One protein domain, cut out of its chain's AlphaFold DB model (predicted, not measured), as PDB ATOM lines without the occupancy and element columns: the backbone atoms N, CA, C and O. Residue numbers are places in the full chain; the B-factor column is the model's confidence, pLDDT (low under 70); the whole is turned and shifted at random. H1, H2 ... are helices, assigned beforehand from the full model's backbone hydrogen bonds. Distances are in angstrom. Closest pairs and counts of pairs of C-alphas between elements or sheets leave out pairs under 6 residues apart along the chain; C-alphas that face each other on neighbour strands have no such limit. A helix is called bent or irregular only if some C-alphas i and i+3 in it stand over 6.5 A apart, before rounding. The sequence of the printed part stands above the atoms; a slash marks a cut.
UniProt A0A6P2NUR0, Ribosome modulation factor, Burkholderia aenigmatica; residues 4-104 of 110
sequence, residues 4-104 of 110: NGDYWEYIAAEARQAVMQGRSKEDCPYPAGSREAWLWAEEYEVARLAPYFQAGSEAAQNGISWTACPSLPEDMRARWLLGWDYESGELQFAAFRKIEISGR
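What this domain is: This is residues 4 to 104 of the 110 residues of the protein "Ribosome modulation factor" of Burkholderia aenigmatica (UniProt A0A6P2NUR0). A long bent helix, H2, makes an elongated spine with one helix packed on each arm: H1 on the first arm, H3 on the second. H4 follows H3, and residues 94 to 104 stick out free. The printed part has 101 residues and four named helices, H1 to H4 in order, with no named strand: all helix. It is loose, with a radius of gyration of the C-alphas of 17.8 A, and spans 55 by 33 by 21 A.

How they stand to each other: Start with H1, residues 4 to 20, and go on to H2, residues 35 to 61, assigned as one helix by its hydrogen bonds but bent: C-alphas 48 and 51 are 7.1 A apart. Its arms, H2a at 35 to 48 and H2b at 51 to 61, stand at a steep tilt of 41 degrees. H1 and H2a touch, their closest C-alphas, Ala 15 and Tyr 44, 4.7 A apart; they run the same way at a steep tilt of 42 degrees. H3, residues 74 to 87, touches H2b, the closest C-alphas being Gly 56 and Trp 84 at 4.3 A; they run the same way at 38 degrees, only just steep. H4, residues 90 to 102, is close to H3 but not clearly touching: the closest C-alphas, Asp 85 and Leu 91, are 6.0 A apart. H1 and H3 are apart. Every O i to N i+4 pair is within hydrogen-bond range in H2a, H2b and H3; in H1 12 of 13 are, in H4 7 of 9.

Where its parts are: Find C-alpha 4 at (228.725, 151.799, 124.246); from there H1 runs 25.0 A. H2a covers 19.8 A, H2b 15.3 A and H3 20.1 A. H4 runs 18.4 A to C-alpha 102 at (245.479, 126.693, 87.905).

The domain as a whole: The C-alphas farthest apart, Pro 29 and Arg 104, are 56.7 A apart. The printed part has no cut. The links H1 to H2 and H2 to H3 are long. Residues 4 to 5 and 90 to 104 have pLDDT under 70.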
ATOM      1  N   ASN A   4     227.671 152.794 124.338       61.12
ATOM      2  CA  ASN A   4     228.725 151.799 124.246       61.12
ATOM      3  C   ASN A   4     229.557 151.945 122.960       61.12
ATOM      4  O   ASN A   4     230.738 151.622 122.985       61.12
ATOM      5  N   GLY A   5     228.972 152.430 121.855       69.69
ATOM      6  CA  GLY A   5     229.719 152.712 120.621       69.69
ATOM      7  C   GLY A   5     230.688 153.881 120.804       69.69
ATOM      8  O   GLY A   5     231.868 153.774 120.478       69.69
ATOM      9  N   ASP A   6     230.207 154.943 121.452       84.06
ATOM     10  CA  ASP A   6     230.990 156.147 121.748       84.06
ATOM     11  C   ASP A   6     232.155 155.871 122.714       84.06
ATOM     12  O   ASP A   6     233.203 156.510 122.633       84.06
ATOM     13  N   TYR A   7     232.000 154.895 123.616       89.88
ATOM     14  CA  TYR A   7     233.031 154.529 124.587       89.88
ATOM     15  C   TYR A   7     234.267 153.893 123.937       89.88
ATOM     16  O   TYR A   7     235.392 154.308 124.209       89.88
ATOM     17  N   TRP A   8     234.079 152.901 123.063       92.62
ATOM     18  CA  TRP A   8     235.209 152.241 122.400       92.62
ATOM     19  C   TRP A   8     235.894 153.166 121.391       92.62
ATOM     20  O   TRP A   8     237.120 153.155 121.292       92.62
ATOM     21  N   GLU A   9     235.125 154.017 120.709       93.94
ATOM     22  CA  GLU A   9     235.686 155.021 119.802       93.94
ATOM     23  C   GLU A   9     236.506 156.076 120.555       93.94
ATOM     24  O   GLU A   9     237.561 156.491 120.081       93.94
ATOM     25  N   TYR A  10     236.076 156.470 121.758       95.12
ATOM     26  CA  TYR A  10     236.860 157.358 122.617       95.12
ATOM     27  C   TYR A  10     238.233 156.761 122.959       95.12
ATOM     28  O   TYR A  10     239.245 157.448 122.826       95.12
ATOM     29  N   ILE A  11     238.285 155.479 123.338       94.69
ATOM     30  CA  ILE A  11     239.546 154.783 123.643       94.69
ATOM     31  C   ILE A  11     240.459 154.758 122.412       94.69
ATOM     32  O   ILE A  11     241.651 155.059 122.511       94.69
ATOM     33  N   ALA A  12     239.899 154.439 121.243       94.81
ATOM     34  CA  ALA A  12     240.637 154.432 119.987       94.81
ATOM     35  C   ALA A  12     241.185 155.831 119.648       94.81
ATOM     36  O   ALA A  12     242.364 155.990 119.331       94.81
ATOM     37  N   ALA A  13     240.364 156.873 119.787       95.50
ATOM     38  CA  ALA A  13     240.772 158.256 119.561       95.50
ATOM     39  C   ALA A  13     241.874 158.715 120.531       95.50
ATOM     40  O   ALA A  13     242.822 159.379 120.105       95.50
ATOM     41  N   GLU A  14     241.793 158.330 121.807       97.31
ATOM     42  CA  GLU A  14     242.817 158.629 122.809       97.31
ATOM     43  C   GLU A  14     244.172 158.003 122.444       97.31
ATOM     44  O   GLU A  14     245.206 158.668 122.543       97.31
ATOM     45  N   ALA A  15     244.179 156.757 121.961       97.00
ATOM     46  CA  ALA A  15     245.392 156.079 121.506       97.00
ATOM     47  C   ALA A  15     246.046 156.794 120.315       97.00
ATOM     48  O   ALA A  15     247.253 157.057 120.314       97.00
ATOM     49  N   ARG A  16     245.239 157.198 119.326       96.88
ATOM     50  CA  ARG A  16     245.709 157.984 118.173       96.88
ATOM     51  C   ARG A  16     246.283 159.332 118.610       96.88
ATOM     52  O   ARG A  16     247.310 159.774 118.097       96.88
ATOM     53  N   GLN A  17     245.650 159.977 119.586       97.31
ATOM     54  CA  GLN A  17     246.132 161.232 120.150       97.31
ATOM     55  C   GLN A  17     247.451 161.063 120.908       97.31
ATOM     56  O   GLN A  17     248.314 161.934 120.804       97.31
ATOM     57  N   ALA A  18     247.653 159.948 121.609       97.38
ATOM     58  CA  ALA A  18     248.917 159.666 122.280       97.38
ATOM     59  C   ALA A  18     250.095 159.616 121.290       97.38
ATOM     60  O   ALA A  18     251.129 160.229 121.556       97.38
ATOM     61  N   VAL A  19     249.911 159.005 120.112       96.75
ATOM     62  CA  VAL A  19     250.911 159.030 119.028       96.75
ATOM     63  C   VAL A  19     251.201 160.461 118.571       96.75
ATOM     64  O   VAL A  19     252.362 160.858 118.494       96.75
ATOM     65  N   MET A  20     250.163 161.268 118.323       95.31
ATOM     66  CA  MET A  20     250.327 162.671 117.905       95.31
ATOM     67  C   MET A  20     251.055 163.526 118.954       95.31
ATOM     68  O   MET A  20     251.747 164.479 118.608       95.31
ATOM     69  N   GLN A  21     250.909 163.180 120.231       96.81
ATOM     70  CA  GLN A  21     251.579 163.844 121.349       96.81
ATOM     71  C   GLN A  21     252.990 163.305 121.628       96.81
ATOM     72  O   GLN A  21     253.662 163.825 122.516       96.81
ATOM     73  N   GLY A  22     253.449 162.274 120.909       95.38
ATOM     74  CA  GLY A  22     254.746 161.636 121.148       95.38
ATOM     75  C   GLY A  22     254.822 160.849 122.461       95.38
ATOM     76  O   GLY A  22     255.919 160.606 122.961       95.38
ATOM     77  N   ARG A  23     253.671 160.473 123.032       97.00
ATOM     78  CA  ARG A  23     253.591 159.601 124.213       97.00
ATOM     79  C   ARG A  23     253.961 158.175 123.841       97.00
ATOM     80  O   ARG A  23     253.761 157.772 122.692       97.00
ATOM     81  N   SER A  24     254.477 157.412 124.798       95.50
ATOM     82  CA  SER A  24     254.828 156.012 124.568       95.50
ATOM     83  C   SER A  24     253.607 155.104 124.726       95.50
ATOM     84  O   SER A  24     252.569 155.501 125.263       95.50
ATOM     85  N   LYS A  25     253.716 153.862 124.251       94.06
ATOM     86  CA  LYS A  25     252.654 152.859 124.407       94.06
ATOM     87  C   LYS A  25     252.441 152.474 125.875       94.06
ATOM     88  O   LYS A  25     251.341 152.111 126.280       94.06
ATOM     89  N   GLU A  26     253.498 152.555 126.673       94.62
ATOM     90  CA  GLU A  26     253.498 152.266 128.106       94.62
ATOM     91  C   GLU A  26     252.717 153.314 128.910       94.62
ATOM     92  O   GLU A  26     252.304 153.026 130.030       94.62
ATOM     93  N   ASP A  27     252.431 154.481 128.322       95.38
ATOM     94  CA  ASP A  27     251.577 155.512 128.919       95.38
ATOM     95  C   ASP A  27     250.072 155.173 128.836       95.38
ATOM     96  O   ASP A  27     249.234 156.049 129.075       95.38
ATOM     97  N   CYS A  28     249.709 153.940 128.461       96.06
ATOM     98  CA  CYS A  28     248.326 153.471 128.408       96.06
ATOM     99  C   CYS A  28     247.633 153.676 129.772       96.06
ATOM    100  O   CYS A  28     248.103 153.143 130.781       96.06
ATOM    101  N   PRO A  29     246.511 154.420 129.836       96.25
ATOM    102  CA  PRO A  29     245.868 154.747 131.108       96.25
ATOM    103  C   PRO A  29     245.001 153.605 131.661       96.25
ATOM    104  O   PRO A  29     244.484 153.706 132.775       96.25
ATOM    105  N   TYR A  30     244.816 152.526 130.896       96.25
ATOM    106  CA  TYR A  30     243.923 151.426 131.245       96.25
ATOM    107  C   TYR A  30     244.659 150.286 131.968       96.25
ATOM    108  O   TYR A  30     245.838 150.039 131.704       96.25
ATOM    109  N   PRO A  31     243.978 149.544 132.862       96.69
ATOM    110  CA  PRO A  31     244.583 148.419 133.567       96.69
ATOM    111  C   PRO A  31     245.139 147.351 132.617       96.69
ATOM    112  O   PRO A  31     244.454 146.893 131.701       96.69
ATOM    113  N   ALA A  32     246.365 146.893 132.874       94.12
ATOM    114  CA  ALA A  32     246.990 145.843 132.075       94.12
ATOM    115  C   ALA A  32     246.121 144.570 132.027       94.12
ATOM    116  O   ALA A  32     245.650 144.080 133.053       94.12
ATOM    117  N   GLY A  33     245.926 144.031 130.820       92.94
ATOM    118  CA  GLY A  33     245.089 142.852 130.573       92.94
ATOM    119  C   GLY A  33     243.595 143.145 130.402       92.94
ATOM    120  O   GLY A  33     242.836 142.216 130.128       92.94
ATOM    121  N   SER A  34     243.160 144.402 130.531       96.19
ATOM    122  CA  SER A  34     241.782 144.788 130.222       96.19
ATOM    123  C   SER A  34     241.545 144.889 128.709       96.19
ATOM    124  O   SER A  34     242.480 145.001 127.909       96.19
ATOM    125  N   ARG A  35     240.271 144.857 128.300       95.69
ATOM    126  CA  ARG A  35     239.891 145.003 126.887       95.69
ATOM    127  C   ARG A  35     240.204 146.406 126.366       95.69
ATOM    128  O   ARG A  35     240.609 146.553 125.219       95.69
ATOM    129  N   GLU A  36     240.035 147.411 127.213       96.50
ATOM    130  CA  GLU A  36     240.389 148.805 126.961       96.50
ATOM    131  C   GLU A  36     241.888 148.942 126.697       96.50
ATOM    132  O   GLU A  36     242.273 149.525 125.688       96.50
ATOM    133  N   ALA A  37     242.729 148.336 127.545       96.31
ATOM    134  CA  ALA A  37     244.176 148.351 127.359       96.31
ATOM    135  C   ALA A  37     244.594 147.660 126.056       96.31
ATOM    136  O   ALA A  37     245.500 148.138 125.375       96.31
ATOM    137  N   TRP A  38     243.925 146.561 125.692       96.75
ATOM    138  CA  TRP A  38     244.165 145.873 124.425       96.75
ATOM    139  C   TRP A  38     243.786 146.739 123.217       96.75
ATOM    140  O   TRP A  38     244.625 146.941 122.342       96.75
ATOM    141  N   LEU A  39     242.572 147.305 123.199       96.12
ATOM    142  CA  LEU A  39     242.113 148.167 122.105       96.12
ATOM    143  C   LEU A  39     242.998 149.409 121.964       96.12
ATOM    144  O   LEU A  39     243.439 149.731 120.867       96.12
ATOM    145  N   TRP A  40     243.288 150.086 123.077       97.62
ATOM    146  CA  TRP A  40     244.140 151.271 123.080       97.62
ATOM    147  C   TRP A  40     245.530 150.956 122.518       97.62
ATOM    148  O   TRP A  40     246.046 151.682 121.674       97.62
ATOM    149  N   ALA A  41     246.131 149.840 122.945       96.75
ATOM    150  CA  ALA A  41     247.443 149.416 122.470       96.75
ATOM    151  C   ALA A  41     247.449 149.065 120.974       96.75
ATOM    152  O   ALA A  41     248.447 149.330 120.304       96.75
ATOM    153  N   GLU A  42     246.375 148.467 120.458       95.62
ATOM    154  CA  GLU A  42     246.228 148.159 119.034       95.62
ATOM    155  C   GLU A  42     246.100 149.441 118.200       95.62
ATOM    156  O   GLU A  42     246.874 149.654 117.267       95.62
ATOM    157  N   GLU A  43     245.197 150.339 118.588       96.88
ATOM    158  CA  GLU A  43     244.958 151.614 117.903       96.88
ATOM    159  C   GLU A  43     246.191 152.527 117.930       96.88
ATOM    160  O   GLU A  43     246.499 153.196 116.940       96.88
ATOM    161  N   TYR A  44     246.950 152.504 119.030       97.56
ATOM    162  CA  TYR A  44     248.230 153.199 119.136       97.56
ATOM    163  C   TYR A  44     249.221 152.694 118.077       97.56
ATOM    164  O   TYR A  44     249.825 153.491 117.361       97.56
ATOM    165  N   GLU A  45     249.381 151.374 117.933       96.19
ATOM    166  CA  GLU A  45     250.304 150.794 116.946       96.19
ATOM    167  C   GLU A  45     249.852 151.061 115.514       96.19
ATOM    168  O   GLU A  45     250.668 151.428 114.665       96.19
ATOM    169  N   VAL A  46     248.551 150.927 115.243       93.56
ATOM    170  CA  VAL A  46     247.970 151.244 113.935       93.56
ATOM    171  C   VAL A  46     248.275 152.694 113.567       93.56
ATOM    172  O   VAL A  46     248.771 152.949 112.469       93.56
ATOM    173  N   ALA A  47     248.051 153.636 114.484       95.62
ATOM    174  CA  ALA A  47     248.310 155.050 114.251       95.62
ATOM    175  C   ALA A  47     249.797 155.379 114.120       95.62
ATOM    176  O   ALA A  47     250.172 156.153 113.241       95.62
ATOM    177  N   ARG A  48     250.658 154.762 114.937       96.69
ATOM    178  CA  ARG A  48     252.118 154.919 114.854       96.69
ATOM    179  C   ARG A  48     252.657 154.449 113.505       96.69
ATOM    180  O   ARG A  48     253.578 155.055 112.962       96.69
ATOM    181  N   LEU A  49     252.090 153.373 112.964       96.12
ATOM    182  CA  LEU A  49     252.543 152.749 111.726       96.12
ATOM    183  C   LEU A  49     251.859 153.312 110.466       96.12
ATOM    184  O   LEU A  49     252.409 153.193 109.369       96.12
ATOM    185  N   ALA A  50     250.690 153.945 110.588       94.75
ATOM    186  CA  ALA A  50     249.920 154.485 109.464       94.75
ATOM    187  C   ALA A  50     250.717 155.421 108.527       94.75
ATOM    188  O   ALA A  50     250.608 155.235 107.312       94.75
ATOM    189  N   PRO A  51     251.570 156.347 109.015       96.12
ATOM    190  CA  PRO A  51     252.357 157.214 108.136       96.12
ATOM    191  C   PRO A  51     253.297 156.442 107.204       96.12
ATOM    192  O   PRO A  51     253.496 156.838 106.059       96.12
ATOM    193  N   TYR A  52     253.850 155.318 107.663       96.50
ATOM    194  CA  TYR A  52     254.755 154.503 106.852       96.50
ATOM    195  C   TYR A  52     254.001 153.745 105.766       96.50
ATOM    196  O   TYR A  52     254.482 153.682 104.640       96.50
ATOM    197  N   PHE A  53     252.805 153.234 106.078       95.31
ATOM    198  CA  PHE A  53     251.916 152.657 105.066       95.31
ATOM    199  C   PHE A  53     251.604 153.682 103.973       95.31
ATOM    200  O   PHE A  53     251.787 153.399 102.791       95.31
ATOM    201  N   GLN A  54     251.187 154.885 104.380       95.94
ATOM    202  CA  GLN A  54     250.837 155.968 103.467       95.94
ATOM    203  C   GLN A  54     252.026 156.353 102.579       95.94
ATOM    204  O   GLN A  54     251.890 156.400 101.362       95.94
ATOM    205  N   ALA A  55     253.215 156.521 103.164       96.44
ATOM    206  CA  ALA A  55     254.432 156.821 102.411       96.44
ATOM    207  C   ALA A  55     254.815 155.711 101.412       96.44
ATOM    208  O   ALA A  55     255.397 155.995 100.366       96.44
ATOM    209  N   GLY A  56     254.514 154.446 101.724       96.00
ATOM    210  CA  GLY A  56     254.715 153.317 100.815       96.00
ATOM    211  C   GLY A  56     253.766 153.339  99.624       96.00
ATOM    212  O   GLY A  56     254.208 153.205  98.483       96.00
ATOM    213  N   SER A  57     252.475 153.568  99.885       95.31
ATOM    214  CA  SER A  57     251.462 153.743  98.836       95.31
ATOM    215  C   SER A  57     251.821 154.934  97.938       95.31
ATOM    216  O   SER A  57     251.949 154.776  96.726       95.31
ATOM    217  N   GLU A  58     252.148 156.094  98.507       96.31
ATOM    218  CA  GLU A  58     252.568 157.269  97.731       96.31
ATOM    219  C   GLU A  58     253.815 156.997  96.879       96.31
ATOM    220  O   GLU A  58     253.897 157.437  95.732       96.31
ATOM    221  N   ALA A  59     254.789 156.241  97.392       95.25
ATOM    222  CA  ALA A  59     255.956 155.854  96.608       95.25
ATOM    223  C   ALA A  59     255.569 155.010  95.380       95.25
ATOM    224  O   ALA A  59     256.059 155.282  94.282       95.25
ATOM    225  N   ALA A  60     254.661 154.043  95.535       93.56
ATOM    226  CA  ALA A  60     254.151 153.248  94.421       93.56
ATOM    227  C   ALA A  60     253.389 154.105  93.394       93.56
ATOM    228  O   ALA A  60     253.657 153.981  92.198       93.56
ATOM    229  N   GLN A  61     252.523 155.027  93.837       93.00
ATOM    230  CA  GLN A  61     251.812 155.962  92.944       93.00
ATOM    231  C   GLN A  61     252.774 156.806  92.106       93.00
ATOM    232  O   GLN A  61     252.516 157.084  90.937       93.00
ATOM    233  N   ASN A  62     253.907 157.186  92.695       94.44
ATOM    234  CA  ASN A  62     254.946 157.968  92.033       94.44
ATOM    235  C   ASN A  62     255.940 157.112  91.221       94.44
ATOM    236  O   ASN A  62     256.926 157.642  90.708       94.44
ATOM    237  N   GLY A  63     255.720 155.798  91.101       92.00
ATOM    238  CA  GLY A  63     256.590 154.888  90.349       92.00
ATOM    239  C   GLY A  63     257.959 154.641  90.995       92.00
ATOM    240  O   GLY A  63     258.883 154.169  90.331       92.00
ATOM    241  N   ILE A  64     258.116 154.958  92.281       93.62
ATOM    242  CA  ILE A  64     259.333 154.680  93.045       93.62
ATOM    243  C   ILE A  64     259.376 153.178  93.335       93.62
ATOM    244  O   ILE A  64     258.395 152.604  93.792       93.62
ATOM    245  N   SER A  65     260.511 152.524  93.082       91.88
ATOM    246  CA  SER A  65     260.666 151.086  93.341       91.88
ATOM    247  C   SER A  65     260.608 150.766  94.838       91.88
ATOM    248  O   SER A  65     261.167 151.505  95.647       91.88
ATOM    249  N   TRP A  66     260.058 149.604  95.206       88.69
ATOM    250  CA  TRP A  66     260.095 149.095  96.585       88.69
ATOM    251  C   TRP A  66     261.521 148.981  97.155       88.69
ATOM    252  O   TRP A  66     261.727 149.069  98.365       88.69
ATOM    253  N   THR A  67     262.530 148.822  96.287       91.19
ATOM    254  CA  THR A  67     263.951 148.776  96.678       91.19
ATOM    255  C   THR A  67     264.483 150.125  97.171       91.19
ATOM    256  O   THR A  67     265.499 150.157  97.861       91.19
ATOM    257  N   ALA A  68     263.781 151.222  96.874       91.75
ATOM    258  CA  ALA A  68     264.060 152.559  97.387       91.75
ATOM    259  C   ALA A  68     263.354 152.840  98.728       91.75
ATOM    260  O   ALA A  68     263.277 153.995  99.149       91.75
ATOM    261  N   CYS A  69     262.848 151.801  99.408       91.56
ATOM    262  CA  CYS A  69     262.376 151.918 100.781       91.56
ATOM    263  C   CYS A  69     263.469 152.580 101.646       91.56
ATOM    264  O   CYS A  69     264.618 152.120 101.632       91.56
ATOM    265  N   PRO A  70     263.147 153.652 102.391       89.75
ATOM    266  CA  PRO A  70     264.125 154.320 103.236       89.75
ATOM    267  C   PRO A  70     264.667 153.379 104.320       89.75
ATOM    268  O   PRO A  70     264.058 152.366 104.666       89.75
ATOM    269  N   SER A  71     265.826 153.730 104.884       93.88
ATOM    270  CA  SER A  71     266.390 152.999 106.021       93.88
ATOM    271  C   SER A  71     265.519 153.230 107.259       93.88
ATOM    272  O   SER A  71     265.676 154.212 107.981       93.88
ATOM    273  N   LEU A  72     264.551 152.338 107.444       93.88
ATOM    274  CA  LEU A  72     263.591 152.334 108.538       93.88
ATOM    275  C   LEU A  72     263.842 151.133 109.463       93.88
ATOM    276  O   LEU A  72     264.331 150.097 108.995       93.88
ATOM    277  N   PRO A  73     263.461 151.235 110.749       95.31
ATOM    278  CA  PRO A  73     263.272 150.077 111.616       95.31
ATOM    279  C   PRO A  73     262.382 149.006 110.970       95.31
ATOM    280  O   PRO A  73     261.554 149.309 110.110       95.31
ATOM    281  N   GLU A  74     262.565 147.746 111.368       94.50
ATOM    282  CA  GLU A  74     261.966 146.576 110.707       94.50
ATOM    283  C   GLU A  74     260.435 146.650 110.589       94.50
ATOM    284  O   GLU A  74     259.884 146.401 109.518       94.50
ATOM    285  N   ASP A  75     259.751 147.049 111.657       92.75
ATOM    286  CA  ASP A  75     258.293 147.174 111.726       92.75
ATOM    287  C   ASP A  75     257.759 148.294 110.817       92.75
ATOM    288  O   ASP A  75     256.805 148.105 110.057       92.75
ATOM    289  N   MET A  76     258.420 149.450 110.834       95.94
ATOM    290  CA  MET A  76     258.100 150.595 109.981       95.94
ATOM    291  C   MET A  76     258.361 150.271 108.506       95.94
ATOM    292  O   MET A  76     257.546 150.596 107.641       95.94
ATOM    293  N   ARG A  77     259.467 149.573 108.215       95.50
ATOM    294  CA  ARG A  77     259.804 149.078 106.876       95.50
ATOM    295  C   ARG A  77     258.760 148.091 106.370       95.50
ATOM    296  O   ARG A  77     258.318 148.218 105.232       95.50
ATOM    297  N   ALA A  78     258.363 147.122 107.193       94.06
ATOM    298  CA  ALA A  78     257.335 146.151 106.833       94.06
ATOM    299  C   ALA A  78     256.016 146.853 106.489       94.06
ATOM    300  O   ALA A  78     255.371 146.519 105.494       94.06
ATOM    301  N   ARG A  79     255.645 147.882 107.261       95.50
ATOM    302  CA  ARG A  79     254.439 148.661 106.985       95.50
ATOM    303  C   ARG A  79     254.542 149.495 105.708       95.50
ATOM    304  O   ARG A  79     253.563 149.570 104.970       95.50
ATOM    305  N   TRP A  80     255.706 150.078 105.432       96.56
ATOM    306  CA  TRP A  80     255.962 150.798 104.185       96.56
ATOM    307  C   TRP A  80     255.844 149.882 102.965       96.56
ATOM    308  O   TRP A  80     255.118 150.198 102.028       96.56
ATOM    309  N   LEU A  81     256.487 148.710 103.002       94.12
ATOM    310  CA  LEU A  81     256.422 147.733 101.910       94.12
ATOM    311  C   LEU A  81     254.989 147.257 101.672       94.12
ATOM    312  O   LEU A  81     254.553 147.188 100.531       94.12
ATOM    313  N   LEU A  82     254.226 147.028 102.741       93.31
ATOM    314  CA  LEU A  82     252.819 146.661 102.632       93.31
ATOM    315  C   LEU A  82     251.973 147.746 101.940       93.31
ATOM    316  O   LEU A  82     251.095 147.413 101.147       93.31
ATOM    317  N   GLY A  83     252.223 149.029 102.225       93.50
ATOM    318  CA  GLY A  83     251.561 150.141 101.532       93.50
ATOM    319  C   GLY A  83     251.926 150.208 100.051       93.50
ATOM    320  O   GLY A  83     251.055 150.398  99.204       93.50
ATOM    321  N   TRP A  84     253.201 149.980  99.734       95.12
ATOM    322  CA  TRP A  84     253.690 149.918  98.359       95.12
ATOM    323  C   TRP A  84     253.067 148.751  97.574       95.12
ATOM    324  O   TRP A  84     252.573 148.940  96.463       95.12
ATOM    325  N   ASP A  85     253.037 147.548  98.154       92.50
ATOM    326  CA  ASP A  85     252.462 146.337  97.544       92.50
ATOM    327  C   ASP A  85     250.946 146.456  97.325       92.50
ATOM    328  O   ASP A  85     250.406 145.952  96.334       92.50
ATOM    329  N   TYR A  86     250.249 147.118  98.253       89.75
ATOM    330  CA  TYR A  86     248.821 147.409  98.141       89.75
ATOM    331  C   TYR A  86     248.521 148.286  96.927       89.75
ATOM    332  O   TYR A  86     247.638 147.967  96.132       89.75
ATOM    333  N   GLU A  87     249.283 149.361  96.769       92.38
ATOM    334  CA  GLU A  87     249.040 150.375  95.753       92.38
ATOM    335  C   GLU A  87     249.557 149.985  94.363       92.38
ATOM    336  O   GLU A  87     248.892 150.221  93.359       92.38
ATOM    337  N   SER A  88     250.721 149.335  94.293       86.06
ATOM    338  CA  SER A  88     251.282 148.804  93.040       86.06
ATOM    339  C   SER A  88     250.412 147.710  92.411       86.06
ATOM    340  O   SER A  88     250.635 147.315  91.265       86.06
ATOM    341  N   GLY A  89     249.423 147.201  93.152       72.00
ATOM    342  CA  GLY A  89     248.550 146.129  92.709       72.00
ATOM    343  C   GLY A  89     249.224 144.758  92.725       72.00
ATOM    344  O   GLY A  89     248.605 143.799  92.271       72.00
ATOM    345  N   GLU A  90     250.433 144.598  93.275       62.91
ATOM    346  CA  GLU A  90     251.071 143.280  93.432       62.91
ATOM    347  C   GLU A  90     250.249 142.352  94.349       62.91
ATOM    348  O   GLU A  90     250.187 141.146  94.107       62.91
ATOM    349  N   LEU A  91     249.491 142.891  95.318       53.53
ATOM    350  CA  LEU A  91     248.496 142.104  96.069       53.53
ATOM    351  C   LEU A  91     247.305 141.642  95.203       53.53
ATOM    352  O   LEU A  91     246.748 140.569  95.448       53.53
ATOM    353  N   GLN A  92     246.938 142.394  94.159       50.19
ATOM    354  CA  GLN A  92     245.910 141.992  93.192       50.19
ATOM    355  C   GLN A  92     246.481 140.999  92.161       50.19
ATOM    356  O   GLN A  92     245.851 139.984  91.863       50.19
ATOM    357  N   PHE A  93     247.713 141.202  91.683       43.66
ATOM    358  CA  PHE A  93     248.387 140.309  90.736       43.66
ATOM    359  C   PHE A  93     248.835 138.977  91.350       43.66
ATOM    360  O   PHE A  93     248.795 137.962  90.656       43.66
ATOM    361  N   ALA A  94     249.200 138.914  92.634       47.53
ATOM    362  CA  ALA A  94     249.484 137.646  93.315       47.53
ATOM    363  C   ALA A  94     248.235 136.747  93.418       47.53
ATOM    364  O   ALA A  94     248.343 135.520  93.318       47.53
ATOM    365  N   ALA A  95     247.044 137.344  93.550       47.69
ATOM    366  CA  ALA A  95     245.774 136.623  93.492       47.69
ATOM    367  C   ALA A  95     245.465 136.125  92.066       47.69
ATOM    368  O   ALA A  95     245.078 134.968  91.898       47.69
ATOM    369  N   PHE A  96     245.730 136.933  91.030       44.81
ATOM    370  CA  PHE A  96     245.570 136.505  89.632       44.81
ATOM    371  C   PHE A  96     246.602 135.451  89.192       44.81
ATOM    372  O   PHE A  96     246.234 134.502  88.500       44.81
ATOM    373  N   ARG A  97     247.862 135.518  89.648       39.69
ATOM    374  CA  ARG A  97     248.897 134.515  89.316       39.69
ATOM    375  C   ARG A  97     248.560 133.114  89.839       39.69
ATOM    376  O   ARG A  97     248.923 132.129  89.203       39.69
ATOM    377  N   LYS A  98     247.830 132.999  90.958       41.62
ATOM    378  CA  LYS A  98     247.301 131.704  91.430       41.62
ATOM    379  C   LYS A  98     246.187 131.154  90.533       41.62
ATOM    380  O   LYS A  98     246.090 129.940  90.382       41.62
ATOM    381  N   ILE A  99     245.386 132.020  89.912       47.50
ATOM    382  CA  ILE A  99     244.324 131.611  88.981       47.50
ATOM    383  C   ILE A  99     244.931 131.176  87.637       47.50
ATOM    384  O   ILE A  99     244.536 130.150  87.087       47.50
ATOM    385  N   GLU A 100     245.945 131.885  87.135       41.06
ATOM    386  CA  GLU A 100     246.531 131.601  85.817       41.06
ATOM    387  C   GLU A 100     247.390 130.318  85.786       41.06
ATOM    388  O   GLU A 100     247.432 129.626  84.768       41.06
ATOM    389  N   ILE A 101     248.006 129.931  86.912       46.94
ATOM    390  CA  ILE A 101     248.704 128.635  87.040       46.94
ATOM    391  C   ILE A 101     247.700 127.475  87.190       46.94
ATOM    392  O   ILE A 101     247.949 126.374  86.695       46.94
ATOM    393  N   SER A 102     246.531 127.713  87.796       45.81
ATOM    394  CA  SER A 102     245.479 126.693  87.905       45.81
ATOM    395  C   SER A 102     244.713 126.472  86.594       45.81
ATOM    396  O   SER A 102     244.192 125.385  86.389       45.81
ATOM    397  N   GLY A 103     244.655 127.463  85.695       47.75
ATOM    398  CA  GLY A 103     243.920 127.365  84.425       47.75
ATOM    399  C   GLY A 103     244.697 126.751  83.252       47.75
ATOM    400  O   GLY A 103     244.102 126.469  82.215       47.75
ATOM    401  N   ARG A 104     246.016 126.543  83.380       46.41
ATOM    402  CA  ARG A 104     246.860 125.975  82.306       46.41
ATOM    403  C   ARG A 104     247.256 124.511  82.496       46.41
ATOM    404  O   ARG A 104     247.922 123.967  81.620       46.41
TER     405      ARG A 104